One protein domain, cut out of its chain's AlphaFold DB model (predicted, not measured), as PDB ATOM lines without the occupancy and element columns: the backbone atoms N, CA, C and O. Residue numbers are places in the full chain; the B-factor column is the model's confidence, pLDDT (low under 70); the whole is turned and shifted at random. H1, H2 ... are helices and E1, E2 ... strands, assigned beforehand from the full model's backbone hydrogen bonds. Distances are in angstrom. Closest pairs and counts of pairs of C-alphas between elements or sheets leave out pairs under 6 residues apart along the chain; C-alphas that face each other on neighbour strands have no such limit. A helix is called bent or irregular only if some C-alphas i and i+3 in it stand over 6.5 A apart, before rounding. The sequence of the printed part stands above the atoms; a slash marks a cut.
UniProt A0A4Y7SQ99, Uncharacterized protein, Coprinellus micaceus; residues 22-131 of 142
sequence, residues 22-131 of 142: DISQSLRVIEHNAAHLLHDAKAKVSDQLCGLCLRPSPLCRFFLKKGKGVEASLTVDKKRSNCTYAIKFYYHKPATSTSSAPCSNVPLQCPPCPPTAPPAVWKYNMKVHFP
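Overview. This is residues 22 to 131 of the 142 residues of an uncharacterized protein of Coprinellus micaceus (UniProt A0A4Y7SQ99). Little regular structure is here: long loops make most of the body, with helices H1 and H2 toward one end and the small hairpin E1-E2 reaching toward the other. The printed part has 110 residues, compact, mixed, with H1, E1, E2, H2 in that order; the named elements hold only 29. The radius of gyration of the C-alphas is 13.3 A, the spans 42 by 34 by 25 A.

Along the chain. Find C-alpha 26 at (-44.966, 8.406, -41.038); from there H1 runs 20.0 A to residue 39. Look next for E1, residues 64 to 66, and E2, residues 74 to 76. H2, residues 123 to 131, runs 14.2 A to C-alpha 131 at (-31.211, 9.115, -15.774); it is only just irregular, C-alphas 124 and 127 being 6.7 A apart.

Arrangement. H1, with residues 34 to 38 alone, only just touches H2, with 3 pairs of C-alphas within 8 A; the closest, Leu 37 and Tyr 124, are 7.5 A apart. Their tilt is steep, 48 degrees, the same way. E1 and E2 are antiparallel; see N 65 and O 75, 2.8 A. Every O i to N i+4 pair is within hydrogen-bond range in H1; in H2 2 of 5 are, and 3 of 6 O i to N i+3 pairs.

Size, cuts and confidence. The farthest C-alphas, Ala 41 and Val 70, are 42.5 A apart. The printed part has no cut; links H1 to E1 and E2 to H2 are long. Look for pLDDT under 70 at residues 43 to 46, 70 to 72, 86 to 102 and 115 to 117.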
ATOM      1  N   ASP A  22     -40.091   7.587 -48.307       75.25
ATOM      2  CA  ASP A  22     -41.327   8.331 -48.539       75.25
ATOM      3  C   ASP A  22     -41.800   8.963 -47.226       75.25
ATOM      4  O   ASP A  22     -42.433   8.329 -46.380       75.25
ATOM      5  N   ILE A  23     -41.497  10.250 -47.071       72.81
ATOM      6  CA  ILE A  23     -41.843  11.029 -45.882       72.81
ATOM      7  C   ILE A  23     -43.352  11.176 -45.663       72.81
ATOM      8  O   ILE A  23     -43.750  11.618 -44.590       72.81
ATOM      9  N   SER A  24     -44.204  10.813 -46.631       74.00
ATOM     10  CA  SER A  24     -45.655  10.760 -46.420       74.00
ATOM     11  C   SER A  24     -46.080   9.555 -45.564       74.00
ATOM     12  O   SER A  24     -47.114   9.603 -44.893       74.00
ATOM     13  N   GLN A  25     -45.248   8.510 -45.490       78.00
ATOM     14  CA  GLN A  25     -45.488   7.293 -44.718       78.00
ATOM     15  C   GLN A  25     -44.859   7.372 -43.317       78.00
ATOM     16  O   GLN A  25     -43.889   6.682 -43.011       78.00
ATOM     17  N   SER A  26     -45.435   8.198 -42.433       78.06
ATOM     18  CA  SER A  26     -44.966   8.406 -41.038       78.06
ATOM     19  C   SER A  26     -44.478   7.156 -40.318       78.06
ATOM     20  O   SER A  26     -43.404   7.177 -39.728       78.06
ATOM     21  N   LEU A  27     -45.257   6.074 -40.341       80.62
ATOM     22  CA  LEU A  27     -44.921   4.862 -39.599       80.62
ATOM     23  C   LEU A  27     -43.657   4.183 -40.142       80.62
ATOM     24  O   LEU A  27     -42.847   3.710 -39.352       80.62
ATOM     25  N   ARG A  28     -43.445   4.212 -41.465       81.69
ATOM     26  CA  ARG A  28     -42.221   3.705 -42.106       81.69
ATOM     27  C   ARG A  28     -41.018   4.587 -41.806       81.69
ATOM     28  O   ARG A  28     -39.934   4.074 -41.558       81.69
ATOM     29  N   VAL A  29     -41.217   5.905 -41.757       84.62
ATOM     30  CA  VAL A  29     -40.177   6.851 -41.328       84.62
ATOM     31  C   VAL A  29     -39.749   6.568 -39.888       84.62
ATOM     32  O   VAL A  29     -38.558   6.497 -39.601       84.62
ATOM     33  N   ILE A  30     -40.716   6.380 -38.988       86.56
ATOM     34  CA  ILE A  30     -40.458   6.072 -37.578       86.56
ATOM     35  C   ILE A  30     -39.736   4.730 -37.446       86.56
ATOM     36  O   ILE A  30     -38.763   4.651 -36.705       86.56
ATOM     37  N   GLU A  31     -40.179   3.699 -38.168       86.88
ATOM     38  CA  GLU A  31     -39.539   2.381 -38.209       86.88
ATOM     39  C   GLU A  31     -38.075   2.473 -38.665       86.88
ATOM     40  O   GLU A  31     -37.179   2.023 -37.952       86.88
ATOM     41  N   HIS A  32     -37.828   3.122 -39.803       87.19
ATOM     42  CA  HIS A  32     -36.490   3.317 -40.359       87.19
ATOM     43  C   HIS A  32     -35.569   4.071 -39.390       87.19
ATOM     44  O   HIS A  32     -34.473   3.616 -39.067       87.19
ATOM     45  N   ASN A  33     -36.034   5.202 -38.861       87.75
ATOM     46  CA  ASN A  33     -35.260   5.994 -37.910       87.75
ATOM     47  C   ASN A  33     -35.032   5.243 -36.593       87.75
ATOM     48  O   ASN A  33     -33.968   5.364 -35.991       87.75
ATOM     49  N   ALA A  34     -36.005   4.456 -36.132       88.06
ATOM     50  CA  ALA A  34     -35.855   3.646 -34.932       88.06
ATOM     51  C   ALA A  34     -34.759   2.583 -35.088       88.06
ATOM     52  O   ALA A  34     -34.055   2.317 -34.116       88.06
ATOM     53  N   ALA A  35     -34.567   2.030 -36.290       88.19
ATOM     54  CA  ALA A  35     -33.449   1.133 -36.567       88.19
ATOM     55  C   ALA A  35     -32.098   1.844 -36.369       88.19
ATOM     56  O   ALA A  35     -31.223   1.300 -35.700       88.19
ATOM     57  N   HIS A  36     -31.958   3.091 -36.840       86.56
ATOM     58  CA  HIS A  36     -30.770   3.903 -36.552       86.56
ATOM     59  C   HIS A  36     -30.583   4.143 -35.045       86.56
ATOM     60  O   HIS A  36     -29.484   3.962 -34.534       86.56
ATOM     61  N   LEU A  37     -31.649   4.471 -34.301       85.38
ATOM     62  CA  LEU A  37     -31.570   4.667 -32.841       85.38
ATOM     63  C   LEU A  37     -31.119   3.409 -32.078       85.38
ATOM     64  O   LEU A  37     -30.526   3.529 -31.007       85.38
ATOM     65  N   LEU A  38     -31.471   2.219 -32.567       85.38
ATOM     66  CA  LEU A  38     -31.189   0.957 -31.882       85.38
ATOM     67  C   LEU A  38     -29.853   0.327 -32.277       85.38
ATOM     68  O   LEU A  38     -29.256  -0.354 -31.445       85.38
ATOM     69  N   HIS A  39     -29.413   0.512 -33.522       85.25
ATOM     70  CA  HIS A  39     -28.331  -0.287 -34.103       85.25
ATOM     71  C   HIS A  39     -27.146   0.537 -34.616       85.25
ATOM     72  O   HIS A  39     -26.095  -0.040 -34.890       85.25
ATOM     73  N   ASP A  40     -27.276   1.859 -34.745       82.62
ATOM     74  CA  ASP A  40     -26.166   2.691 -35.202       82.62
ATOM     75  C   ASP A  40     -25.229   3.034 -34.038       82.62
ATOM     76  O   ASP A  40     -25.592   3.761 -33.114       82.62
ATOM     77  N   ALA A  41     -23.986   2.558 -34.110       73.81
ATOM     78  CA  ALA A  41     -22.948   2.866 -33.127       73.81
ATOM     79  C   ALA A  41     -22.618   4.371 -33.048       73.81
ATOM     80  O   ALA A  41     -22.082   4.833 -32.040       73.81
ATOM     81  N   LYS A  42     -22.922   5.143 -34.100       70.69
ATOM     82  CA  LYS A  42     -22.713   6.598 -34.147       70.69
ATOM     83  C   LYS A  42     -23.888   7.390 -33.581       70.69
ATOM     84  O   LYS A  42     -23.709   8.570 -33.275       70.69
ATOM     85  N   ALA A  43     -25.064   6.777 -33.422       67.19
ATOM     86  CA  ALA A  43     -26.177   7.409 -32.734       67.19
ATOM     87  C   ALA A  43     -25.824   7.493 -31.246       67.19
ATOM     88  O   ALA A  43     -25.987   6.538 -30.485       67.19
ATOM     89  N   LYS A  44     -25.293   8.644 -30.823       64.88
ATOM     90  CA  LYS A  44     -25.010   8.870 -29.410       64.88
ATOM     91  C   LYS A  44     -26.321   8.799 -28.650       64.88
ATOM     92  O   LYS A  44     -27.237   9.597 -28.840       64.88
ATOM     93  N   VAL A  45     -26.383   7.805 -27.778       60.53
ATOM     94  CA  VAL A  45     -27.550   7.468 -26.971       60.53
ATOM     95  C   VAL A  45     -28.003   8.688 -26.140       60.53
ATOM     96  O   VAL A  45     -29.203   8.897 -26.003       60.53
ATOM     97  N   SER A  46     -27.084   9.576 -25.734       64.38
ATOM     98  CA  SER A  46     -27.342  10.832 -24.996       64.38
ATOM     99  C   SER A  46     -28.178  11.887 -25.729       64.38
ATOM    100  O   SER A  46     -28.761  12.772 -25.111       64.38
ATOM    101  N   ASP A  47     -28.255  11.838 -27.055       74.69
ATOM    102  CA  ASP A  47     -28.707  13.001 -27.827       74.69
ATOM    103  C   ASP A  47     -30.243  13.125 -27.913       74.69
ATOM    104  O   ASP A  47     -30.778  14.076 -28.498       74.69
ATOM    105  N   GLN A  48     -30.971  12.162 -27.330       86.00
ATOM    106  CA  GLN A  48     -32.436  12.065 -27.351       86.00
ATOM    107  C   GLN A  48     -33.010  12.370 -28.748       86.00
ATOM    108  O   GLN A  48     -33.874  13.235 -28.919       86.00
ATOM    109  N   LEU A  49     -32.503  11.661 -29.762       89.69
ATOM    110  CA  LEU A  49     -32.776  11.924 -31.175       89.69
ATOM    111  C   LEU A  49     -34.270  11.858 -31.516       89.69
ATOM    112  O   LEU A  49     -35.010  10.984 -31.061       89.69
ATOM    113  N   CYS A  50     -34.728  12.759 -32.382       88.88
ATOM    114  CA  CYS A  50     -36.101  12.741 -32.869       88.88
ATOM    115  C   CYS A  50     -36.365  11.526 -33.776       88.88
ATOM    116  O   CYS A  50     -35.778  11.419 -34.845       88.88
ATOM    117  N   GLY A  51     -37.342  10.682 -33.445       87.00
ATOM    118  CA  GLY A  51     -37.758   9.536 -34.266       87.00
ATOM    119  C   GLY A  51     -38.313   9.863 -35.661       87.00
ATOM    120  O   GLY A  51     -38.544   8.949 -36.443       87.00
ATOM    121  N   LEU A  52     -38.511  11.138 -36.019       86.50
ATOM    122  CA  LEU A  52     -38.950  11.546 -37.366       86.50
ATOM    123  C   LEU A  52     -37.828  12.111 -38.237       86.50
ATOM    124  O   LEU A  52     -37.896  12.002 -39.454       86.50
ATOM    125  N   CYS A  53     -36.826  12.753 -37.635       87.75
ATOM    126  CA  CYS A  53     -35.809  13.497 -38.388       87.75
ATOM    127  C   CYS A  53     -34.386  13.341 -37.857       87.75
ATOM    128  O   CYS A  53     -33.482  14.003 -38.353       87.75
ATOM    129  N   LEU A  54     -34.204  12.532 -36.810       87.94
ATOM    130  CA  LEU A  54     -32.936  12.231 -36.145       87.94
ATOM    131  C   LEU A  54     -32.148  13.448 -35.642       87.94
ATOM    132  O   LEU A  54     -31.011  13.307 -35.215       87.94
ATOM    133  N   ARG A  55     -32.739  14.648 -35.625       89.56
ATOM    134  CA  ARG A  55     -32.125  15.808 -34.972       89.56
ATOM    135  C   ARG A  55     -32.206  15.662 -33.445       89.56
ATOM    136  O   ARG A  55     -33.259  15.241 -32.951       89.56
ATOM    137  N   PRO A  56     -31.146  16.030 -32.711       88.88
ATOM    138  CA  PRO A  56     -31.081  15.874 -31.263       88.88
ATOM    139  C   PRO A  56     -31.971  16.884 -30.530       88.88
ATOM    140  O   PRO A  56     -32.319  17.943 -31.063       88.88
ATOM    141  N   SER A  57     -32.315  16.586 -29.280       86.25
ATOM    142  CA  SER A  57     -32.863  17.590 -28.359       86.25
ATOM    143  C   SER A  57     -31.715  18.487 -27.868       86.25
ATOM    144  O   SER A  57     -30.651  17.966 -27.552       86.25
ATOM    145  N   PRO A  58     -31.868  19.826 -27.791       87.81
ATOM    146  CA  PRO A  58     -33.104  20.599 -27.906       87.81
ATOM    147  C   PRO A  58     -33.441  21.102 -29.319       87.81
ATOM    148  O   PRO A  58     -34.463  21.769 -29.481       87.81
ATOM    149  N   LEU A  59     -32.613  20.811 -30.329       89.56
ATOM    150  CA  LEU A  59     -32.784  21.321 -31.697       89.56
ATOM    151  C   LEU A  59     -34.106  20.864 -32.326       89.56
ATOM    152  O   LEU A  59     -34.728  21.610 -33.085       89.56
ATOM    153  N   CYS A  60     -34.558  19.657 -31.989       90.56
ATOM    154  CA  CYS A  60     -35.868  19.149 -32.362       90.56
ATOM    155  C   CYS A  60     -36.684  18.774 -31.123       90.56
ATOM    156  O   CYS A  60     -36.319  17.887 -30.357       90.56
ATOM    157  N   ARG A  61     -37.822  19.446 -30.949       90.00
ATOM    158  CA  ARG A  61     -38.796  19.216 -29.886       90.00
ATOM    159  C   ARG A  61     -40.191  19.228 -30.480       90.00
ATOM    160  O   ARG A  61     -40.534  20.049 -31.332       90.00
ATOM    161  N   PHE A  62     -41.020  18.320 -30.007       87.38
ATOM    162  CA  PHE A  62     -42.417  18.282 -30.389       87.38
ATOM    163  C   PHE A  62     -43.256  17.922 -29.178       87.38
ATOM    164  O   PHE A  62     -42.791  17.279 -28.242       87.38
ATOM    165  N   PHE A  63     -44.483  18.408 -29.181       89.50
ATOM    166  CA  PHE A  63     -45.399  18.315 -28.061       89.50
ATOM    167  C   PHE A  63     -46.597  17.489 -28.480       89.50
ATOM    168  O   PHE A  63     -46.938  17.416 -29.662       89.50
ATOM    169  N   LEU A  64     -47.228  16.853 -27.505       87.06
ATOM    170  CA  LEU A  64     -48.434  16.076 -27.723       87.06
ATOM    171  C   LEU A  64     -49.630  16.861 -27.209       87.06
ATOM    172  O   LEU A  64     -49.538  17.597 -26.230       87.06
ATOM    173  N   LYS A  65     -50.759  16.672 -27.874       85.69
ATOM    174  CA  LYS A  65     -52.066  17.135 -27.425       85.69
ATOM    175  C   LYS A  65     -53.075  16.009 -27.559       85.69
ATOM    176  O   LYS A  65     -52.918  15.117 -28.397       85.69
ATOM    177  N   LYS A  66     -54.141  16.079 -26.768       83.38
ATOM    178  CA  LYS A  66     -55.304  15.215 -26.960       83.38
ATOM    179  C   LYS A  66     -55.962  15.551 -28.305       83.38
ATOM    180  O   LYS A  66     -56.071  16.724 -28.673       83.38
ATOM    181  N   GLY A  67     -56.342  14.528 -29.069       78.38
ATOM    182  CA  GLY A  67     -57.169  14.696 -30.263       78.38
ATOM    183  C   GLY A  67     -58.587  15.183 -29.922       78.38
ATOM    184  O   GLY A  67     -58.906  15.462 -28.768       78.38
ATOM    185  N   LYS A  68     -59.460  15.279 -30.930       78.56
ATOM    186  CA  LYS A  68     -60.874  15.637 -30.720       78.56
ATOM    187  C   LYS A  68     -61.690  14.394 -30.343       78.56
ATOM    188  O   LYS A  68     -61.570  13.385 -31.031       78.56
ATOM    189  N   GLY A  69     -62.528  14.489 -29.308       76.44
ATOM    190  CA  GLY A  69     -63.421  13.414 -28.846       76.44
ATOM    191  C   GLY A  69     -63.070  12.852 -27.460       76.44
ATOM    192  O   GLY A  69     -61.995  13.116 -26.916       76.44
ATOM    193  N   VAL A  70     -63.996  12.085 -26.878       65.31
ATOM    194  CA  VAL A  70     -63.859  11.503 -25.527       65.31
ATOM    195  C   VAL A  70     -62.720  10.470 -25.494       65.31
ATOM    196  O   VAL A  70     -61.799  10.613 -24.685       65.31
ATOM    197  N   GLU A  71     -62.690   9.572 -26.486       66.69
ATOM    198  CA  GLU A  71     -61.688   8.510 -26.706       66.69
ATOM    199  C   GLU A  71     -60.504   8.942 -27.591       66.69
ATOM    200  O   GLU A  71     -59.860   8.140 -28.269       66.69
ATOM    201  N   ALA A  72     -60.226  10.244 -27.654       68.62
ATOM    202  CA  ALA A  72     -59.273  10.751 -28.625       68.62
ATOM    203  C   ALA A  72     -57.826  10.346 -28.315       68.62
ATOM    204  O   ALA A  72     -57.266  10.705 -27.274       68.62
ATOM    205  N   SER A  73     -57.201   9.688 -29.289       75.19
ATOM    206  CA  SER A  73     -55.769   9.402 -29.312       75.19
ATOM    207  C   SER A  73     -54.926  10.673 -29.187       75.19
ATOM    208  O   SER A  73     -55.334  11.773 -29.583       75.19
ATOM    209  N   LEU A  74     -53.718  10.522 -28.642       80.06
ATOM    210  CA  LEU A  74     -52.738  11.600 -28.623       80.06
ATOM    211  C   LEU A  74     -52.256  11.882 -30.051       80.06
ATOM    212  O   LEU A  74     -52.108  10.987 -30.883       80.06
ATOM    213  N   THR A  75     -52.019  13.155 -30.342       81.94
ATOM    214  CA  THR A  75     -51.486  13.603 -31.628       81.94
ATOM    215  C   THR A  75     -50.460  14.705 -31.417       81.94
ATOM    216  O   THR A  75     -50.406  15.333 -30.359       81.94
ATOM    217  N   VAL A  76     -49.640  14.963 -32.433       84.12
ATOM    218  CA  VAL A  76     -48.622  16.009 -32.371       84.12
ATOM    219  C   VAL A  76     -49.276  17.393 -32.386       84.12
ATOM    220  O   VAL A  76     -50.072  17.738 -33.267       84.12
ATOM    221  N   ASP A  77     -48.907  18.227 -31.419       87.75
ATOM    222  CA  ASP A  77     -49.240  19.640 -31.406       87.75
ATOM    223  C   ASP A  77     -48.291  20.425 -32.311       87.75
ATOM    224  O   ASP A  77     -47.255  20.941 -31.888       87.75
ATOM    225  N   LYS A  78     -48.673  20.537 -33.584       83.94
ATOM    226  CA  LYS A  78     -47.911  21.275 -34.597       83.94
ATOM    227  C   LYS A  78     -47.640  22.739 -34.241       83.94
ATOM    228  O   LYS A  78     -46.666  23.275 -34.740       83.94
ATOM    229  N   LYS A  79     -48.468  23.386 -33.408       87.12
ATOM    230  CA  LYS A  79     -48.261  24.803 -33.058       87.12
ATOM    231  C   LYS A  79     -47.077  24.995 -32.116       87.12
ATOM    232  O   LYS A  79     -46.395  26.005 -32.184       87.12
ATOM    233  N   ARG A  80     -46.855  24.024 -31.229       88.38
ATOM    234  CA  ARG A  80     -45.786  24.062 -30.221       88.38
ATOM    235  C   ARG A  80     -44.522  23.331 -30.672       88.38
ATOM    236  O   ARG A  80     -43.469  23.494 -30.071       88.38
ATOM    237  N   SER A  81     -44.637  22.488 -31.694       89.19
ATOM    238  CA  SER A  81     -43.558  21.628 -32.184       89.19
ATOM    239  C   SER A  81     -42.735  22.312 -33.270       89.19
ATOM    240  O   SER A  81     -43.296  22.986 -34.123       89.19
ATOM    241  N   ASN A  82     -41.422  22.065 -33.297       90.38
ATOM    242  CA  ASN A  82     -40.509  22.629 -34.304       90.38
ATOM    243  C   ASN A  82     -39.959  21.583 -35.297       90.38
ATOM    244  O   ASN A  82     -39.093  21.886 -36.120       90.38
ATOM    245  N   CYS A  83     -40.422  20.333 -35.212       87.19
ATOM    246  CA  CYS A  83     -40.020  19.291 -36.148       87.19
ATOM    247  C   CYS A  83     -40.694  19.521 -37.507       87.19
ATOM    248  O   CYS A  83     -41.907  19.357 -37.631       87.19
ATOM    249  N   THR A  84     -39.909  19.829 -38.539       77.81
ATOM    250  CA  THR A  84     -40.394  20.010 -39.919       77.81
ATOM    251  C   THR A  84     -41.134  18.778 -40.449       77.81
ATOM    252  O   THR A  84     -42.075  18.900 -41.228       77.81
ATOM    253  N   TYR A  85     -40.761  17.590 -39.963       78.69
ATOM    254  CA  TYR A  85     -41.356  16.305 -40.337       78.69
ATOM    255  C   TYR A  85     -42.474  15.851 -39.389       78.69
ATOM    256  O   TYR A  85     -42.870  14.688 -39.426       78.69
ATOM    257  N   ALA A  86     -43.009  16.743 -38.542       68.69
ATOM    258  CA  ALA A  86     -44.210  16.490 -37.745       68.69
ATOM    259  C   ALA A  86     -45.451  16.381 -38.650       68.69
ATOM    260  O   ALA A  86     -46.329  17.252 -38.698       68.69
ATOM    261  N   ILE A  87     -45.524  15.296 -39.412       69.06
ATOM    262  CA  ILE A  87     -46.711  14.918 -40.161       69.06
ATOM    263  C   ILE A  87     -47.792  14.428 -39.197       69.06
ATOM    264  O   ILE A  87     -47.524  14.076 -38.049       69.06
ATOM    265  N   LYS A  88     -49.054  14.492 -39.632       65.94
ATOM    266  CA  LYS A  88     -50.152  13.953 -38.826       65.94
ATOM    267  C   LYS A  88     -50.009  12.437 -38.826       65.94
ATOM    268  O   LYS A  88     -50.277  11.808 -39.840       65.94
ATOM    269  N   PHE A  89     -49.620  11.874 -37.695       67.62
ATOM    270  CA  PHE A  89     -49.837  10.469 -37.407       67.62
ATOM    271  C   PHE A  89     -50.651  10.369 -36.124       67.62
ATOM    272  O   PHE A  89     -50.525  11.190 -35.208       67.62
ATOM    273  N   TYR A  90     -51.549   9.398 -36.116       66.38
ATOM    274  CA  TYR A  90     -52.314   9.020 -34.944       66.38
ATOM    275  C   TYR A  90     -51.675   7.757 -34.398       66.38
ATOM    276  O   TYR A  90     -51.295   6.874 -35.165       66.38
ATOM    277  N   TYR A  91     -51.537   7.680 -33.085       68.00
ATOM    278  CA  TYR A  91     -51.037   6.483 -32.431       68.00
ATOM    279  C   TYR A  91     -51.945   6.150 -31.254       68.00
ATOM    280  O   TYR A  91     -52.390   7.036 -30.522       68.00
ATOM    281  N   HIS A  92     -52.250   4.867 -31.100       57.72
ATOM    282  CA  HIS A  92     -52.951   4.356 -29.930       57.72
ATOM    283  C   HIS A  92     -51.943   3.983 -28.825       57.72
ATOM    284  O   HIS A  92     -50.742   3.839 -29.072       57.72
ATOM    285  N   LYS A  93     -52.437   3.898 -27.582       53.91
ATOM    286  CA  LYS A  93     -51.690   3.512 -26.367       53.91
ATOM    287  C   LYS A  93     -50.960   2.161 -26.527       53.91
ATOM    288  O   LYS A  93     -51.304   1.384 -27.412       53.91
ATOM    289  N   PRO A  94     -50.018   1.860 -25.613       54.00
ATOM    290  CA  PRO A  94     -48.603   1.798 -25.974       54.00
ATOM    291  C   PRO A  94     -48.401   0.851 -27.161       54.00
ATOM    292  O   PRO A  94     -48.618  -0.347 -27.021       54.00
ATOM    293  N   ALA A  95     -48.013   1.409 -28.310       60.81
ATOM    294  CA  ALA A  95     -47.954   0.696 -29.581       60.81
ATOM    295  C   ALA A  95     -47.163  -0.610 -29.459       60.81
ATOM    296  O   ALA A  95     -45.931  -0.626 -29.450       60.81
ATOM    297  N   THR A  96     -47.901  -1.706 -29.330       62.34
ATOM    298  CA  THR A  96     -47.429  -3.041 -29.643       62.34
ATOM    299  C   THR A  96     -47.109  -3.058 -31.128       62.34
ATOM    300  O   THR A  96     -47.832  -2.471 -31.935       62.34
ATOM    301  N   SER A  97     -45.993  -3.683 -31.492       66.12
ATOM    302  CA  SER A  97     -45.680  -3.876 -32.901       66.12
ATOM    303  C   SER A  97     -46.757  -4.771 -33.517       66.12
ATOM    304  O   SER A  97     -46.974  -5.888 -33.054       66.12
ATOM    305  N   THR A  98     -47.447  -4.276 -34.539       68.69
ATOM    306  CA  THR A  98     -48.411  -5.043 -35.338       68.69
ATOM    307  C   THR A  98     -47.922  -5.130 -36.780       68.69
ATOM    308  O   THR A  98     -47.021  -4.398 -37.184       68.69
ATOM    309  N   SER A  99     -48.549  -5.981 -37.596       65.56
ATOM    310  CA  SER A  99     -48.252  -6.044 -39.038       65.56
ATOM    311  C   SER A  99     -48.429  -4.681 -39.740       65.56
ATOM    312  O   SER A  99     -47.678  -4.336 -40.650       65.56
ATOM    313  N   SER A 100     -49.372  -3.852 -39.272       62.75
ATOM    314  CA  SER A 100     -49.631  -2.505 -39.802       62.75
ATOM    315  C   SER A 100     -48.827  -1.384 -39.124       62.75
ATOM    316  O   SER A 100     -48.729  -0.287 -39.675       62.75
ATOM    317  N   ALA A 101     -48.237  -1.641 -37.955       67.69
ATOM    318  CA  ALA A 101     -47.394  -0.718 -37.200       67.69
ATOM    319  C   ALA A 101     -46.200  -1.489 -36.602       67.69
ATOM    320  O   ALA A 101     -46.202  -1.809 -35.415       67.69
ATOM    321  N   PRO A 102     -45.174  -1.813 -37.406       68.19
ATOM    322  CA  PRO A 102     -44.110  -2.746 -37.011       68.19
ATOM    323  C   PRO A 102     -43.172  -2.193 -35.928       68.19
ATOM    324  O   PRO A 102     -42.428  -2.943 -35.294       68.19
ATOM    325  N   CYS A 103     -43.212  -0.885 -35.667       79.44
ATOM    326  CA  CYS A 103     -42.335  -0.220 -34.717       79.44
ATOM    327  C   CYS A 103     -43.089   0.240 -33.464       79.44
ATOM    328  O   CYS A 103     -44.038   1.019 -33.548       79.44
ATOM    329  N   SER A 104     -42.596  -0.157 -32.287       84.19
ATOM    330  CA  SER A 104     -43.129   0.307 -30.999       84.19
ATOM    331  C   SER A 104     -42.596   1.681 -30.559       84.19
ATOM    332  O   SER A 104     -42.960   2.170 -29.485       84.19
ATOM    333  N   ASN A 105     -41.712   2.309 -31.347       88.12
ATOM    334  CA  ASN A 105     -41.120   3.603 -31.018       88.12
ATOM    335  C   ASN A 105     -42.137   4.733 -31.213       88.12
ATOM    336  O   ASN A 105     -42.256   5.311 -32.287       88.12
ATOM    337  N   VAL A 106     -42.868   5.059 -30.153       86.62
ATOM    338  CA  VAL A 106     -43.888   6.114 -30.159       86.62
ATOM    339  C   VAL A 106     -43.496   7.282 -29.265       86.62
ATOM    340  O   VAL A 106     -42.722   7.101 -28.321       86.62
ATOM    341  N   PRO A 107     -44.025   8.486 -29.529       88.31
ATOM    342  CA  PRO A 107     -43.833   9.609 -28.634       88.31
ATOM    343  C   PRO A 107     -44.688   9.465 -27.374       88.31
ATOM    344  O   PRO A 107     -45.885   9.178 -27.430       88.31
ATOM    345  N   LEU A 108     -44.073   9.703 -26.225       87.19
ATOM    346  CA  LEU A 108     -44.677   9.552 -24.909       87.19
ATOM    347  C   LEU A 108     -44.493  10.834 -24.096       87.19
ATOM    348  O   LEU A 108     -43.505  11.554 -24.243       87.19
ATOM    349  N   GLN A 109     -45.454  11.107 -23.221       87.94
ATOM    350  CA  GLN A 109     -45.272  12.063 -22.134       87.94
ATOM    351  C   GLN A 109     -44.555  11.344 -20.989       87.94
ATOM    352  O   GLN A 109     -44.965  10.247 -20.609       87.94
ATOM    353  N   CYS A 110     -43.470  11.927 -20.481       89.38
ATOM    354  CA  CYS A 110     -42.738  11.368 -19.349       89.38
ATOM    355  C   CYS A 110     -43.504  11.686 -18.049       89.38
ATOM    356  O   CYS A 110     -43.684  12.870 -17.766       89.38
ATOM    357  N   PRO A 111     -43.969  10.691 -17.266       86.25
ATOM    358  CA  PRO A 111     -44.798  10.954 -16.084       86.25
ATOM    359  C   PRO A 111     -44.136  11.814 -14.990       86.25
ATOM    360  O   PRO A 111     -44.837  12.641 -14.416       86.25
ATOM    361  N   PRO A 112     -42.822  11.682 -14.699       88.44
ATOM    362  CA  PRO A 112     -42.149  12.544 -13.722       88.44
ATOM    363  C   PRO A 112     -41.843  13.959 -14.221       88.44
ATOM    364  O   PRO A 112     -41.459  14.817 -13.427       88.44
ATOM    365  N   CYS A 113     -41.953  14.228 -15.525       88.12
ATOM    366  CA  CYS A 113     -41.790  15.590 -16.016       88.12
ATOM    367  C   CYS A 113     -42.981  16.466 -15.577       88.12
ATOM    368  O   CYS A 113     -44.111  15.976 -15.532       88.12
ATOM    369  N   PRO A 114     -42.764  17.770 -15.312       80.69
ATOM    370  CA  PRO A 114     -43.832  18.672 -14.898       80.69
ATOM    371  C   PRO A 114     -45.020  18.634 -15.870       80.69
ATOM    372  O   PRO A 114     -44.804  18.757 -17.073       80.69
ATOM    373  N   PRO A 115     -46.273  18.528 -15.393       66.38
ATOM    374  CA  PRO A 115     -47.457  18.358 -16.242       66.38
ATOM    375  C   PRO A 115     -47.805  19.592 -17.083       66.38
ATOM    376  O   PRO A 115     -48.617  19.499 -18.003       66.38
ATOM    377  N   THR A 116     -47.147  20.733 -16.851       66.19
ATOM    378  CA  THR A 116     -47.266  21.981 -17.630       66.19
ATOM    379  C   THR A 116     -46.678  21.896 -19.050       66.19
ATOM    380  O   THR A 116     -46.473  22.909 -19.715       66.19
ATOM    381  N   ALA A 117     -46.550  20.665 -19.557       66.00
ATOM    382  CA  ALA A 117     -46.362  20.242 -20.937       66.00
ATOM    383  C   ALA A 117     -44.903  20.153 -21.414       66.00
ATOM    384  O   ALA A 117     -44.471  20.968 -22.238       66.00
ATOM    385  N   PRO A 118     -44.172  19.114 -20.973       81.94
ATOM    386  CA  PRO A 118     -42.828  18.828 -21.430       81.94
ATOM    387  C   PRO A 118     -42.862  18.356 -22.897       81.94
ATOM    388  O   PRO A 118     -43.882  17.832 -23.375       81.94
ATOM    389  N   PRO A 119     -41.757  18.531 -23.643       88.31
ATOM    390  CA  PRO A 119     -41.610  17.908 -24.949       88.31
ATOM    391  C   PRO A 119     -41.833  16.399 -24.845       88.31
ATOM    392  O   PRO A 119     -41.453  15.763 -23.863       88.31
ATOM    393  N   ALA A 120     -42.439  15.823 -25.873       90.00
ATOM    394  CA  ALA A 120     -42.601  14.387 -25.964       90.00
ATOM    395  C   ALA A 120     -41.242  13.701 -26.120       90.00
ATOM    396  O   ALA A 120     -40.365  14.176 -26.844       90.00
ATOM    397  N   VAL A 121     -41.105  12.549 -25.477       90.56
ATOM    398  CA  VAL A 121     -39.909  11.712 -25.529       90.56
ATOM    399  C   VAL A 121     -40.260  10.438 -26.287       90.56
ATOM    400  O   VAL A 121     -41.276   9.801 -26.014       90.56
ATOM    401  N   TRP A 122     -39.441  10.063 -27.265       89.94
ATOM    402  CA  TRP A 122     -39.610   8.798 -27.983       89.94
ATOM    403  C   TRP A 122     -39.349   7.617 -27.048       89.94
ATOM    404  O   TRP A 122     -38.398   7.658 -26.271       89.94
ATOM    405  N   LYS A 123     -40.162   6.555 -27.130       89.56
ATOM    406  CA  LYS A 123     -40.070   5.373 -26.253       89.56
ATOM    407  C   LYS A 123     -38.638   4.850 -26.121       89.56
ATOM    408  O   LYS A 123     -38.186   4.607 -25.008       89.56
ATOM    409  N   TYR A 124     -37.906   4.723 -27.227       89.62
ATOM    410  CA  TYR A 124     -36.535   4.195 -27.196       89.62
ATOM    411  C   TYR A 124     -35.519   5.144 -26.545       89.62
ATOM    412  O   TYR A 124     -34.493   4.683 -26.049       89.62
ATOM    413  N   ASN A 125     -35.838   6.438 -26.446       89.88
ATOM    414  CA  ASN A 125     -35.029   7.428 -25.735       89.88
ATOM    415  C   ASN A 125     -35.360   7.511 -24.239       89.88
ATOM    416  O   ASN A 125     -34.640   8.182 -23.507       89.88
ATOM    417  N   MET A 126     -36.412   6.843 -23.746       88.50
ATOM    418  CA  MET A 126     -36.766   6.913 -22.321       88.50
ATOM    419  C   MET A 126     -35.637   6.405 -21.421       88.50
ATOM    420  O   MET A 126     -35.343   7.031 -20.407       88.50
ATOM    421  N   LYS A 127     -34.935   5.341 -21.836       86.00
ATOM    422  CA  LYS A 127     -33.778   4.787 -21.107       86.00
ATOM    423  C   LYS A 127     -32.659   5.811 -20.856       86.00
ATOM    424  O   LYS A 127     -31.890   5.651 -19.921       86.00
ATOM    425  N   VAL A 128     -32.587   6.851 -21.685       87.19
ATOM    426  CA  VAL A 128     -31.632   7.967 -21.580       87.19
ATOM    427  C   VAL A 128     -32.250   9.129 -20.829       87.19
ATOM    428  O   VAL A 128     -31.645   9.713 -19.938       87.19
ATOM    429  N   HIS A 129     -33.495   9.447 -21.169       89.94
ATOM    430  CA  HIS A 129     -34.208  10.576 -20.604       89.94
ATOM    431  C   HIS A 129     -34.342  10.496 -19.086       89.94
ATOM    432  O   HIS A 129     -34.102  11.491 -18.405       89.94
ATOM    433  N   PHE A 130     -34.690   9.322 -18.555       88.31
ATOM    434  CA  PHE A 130     -34.848   9.124 -17.117       88.31
ATOM    435  C   PHE A 130     -33.573   9.445 -16.318       88.31
ATOM    436  O   PHE A 130     -33.644  10.340 -15.477       88.31
ATOM    437  N   PRO A 131     -32.410   8.811 -16.555       87.38
ATOM    438  CA  PRO A 131     -31.211   9.115 -15.774       87.38
ATOM    439  C   PRO A 131     -30.719  10.559 -15.955       87.38
ATOM    440  O   PRO A 131     -30.242  11.157 -14.996       87.38
TER     441      PRO A 131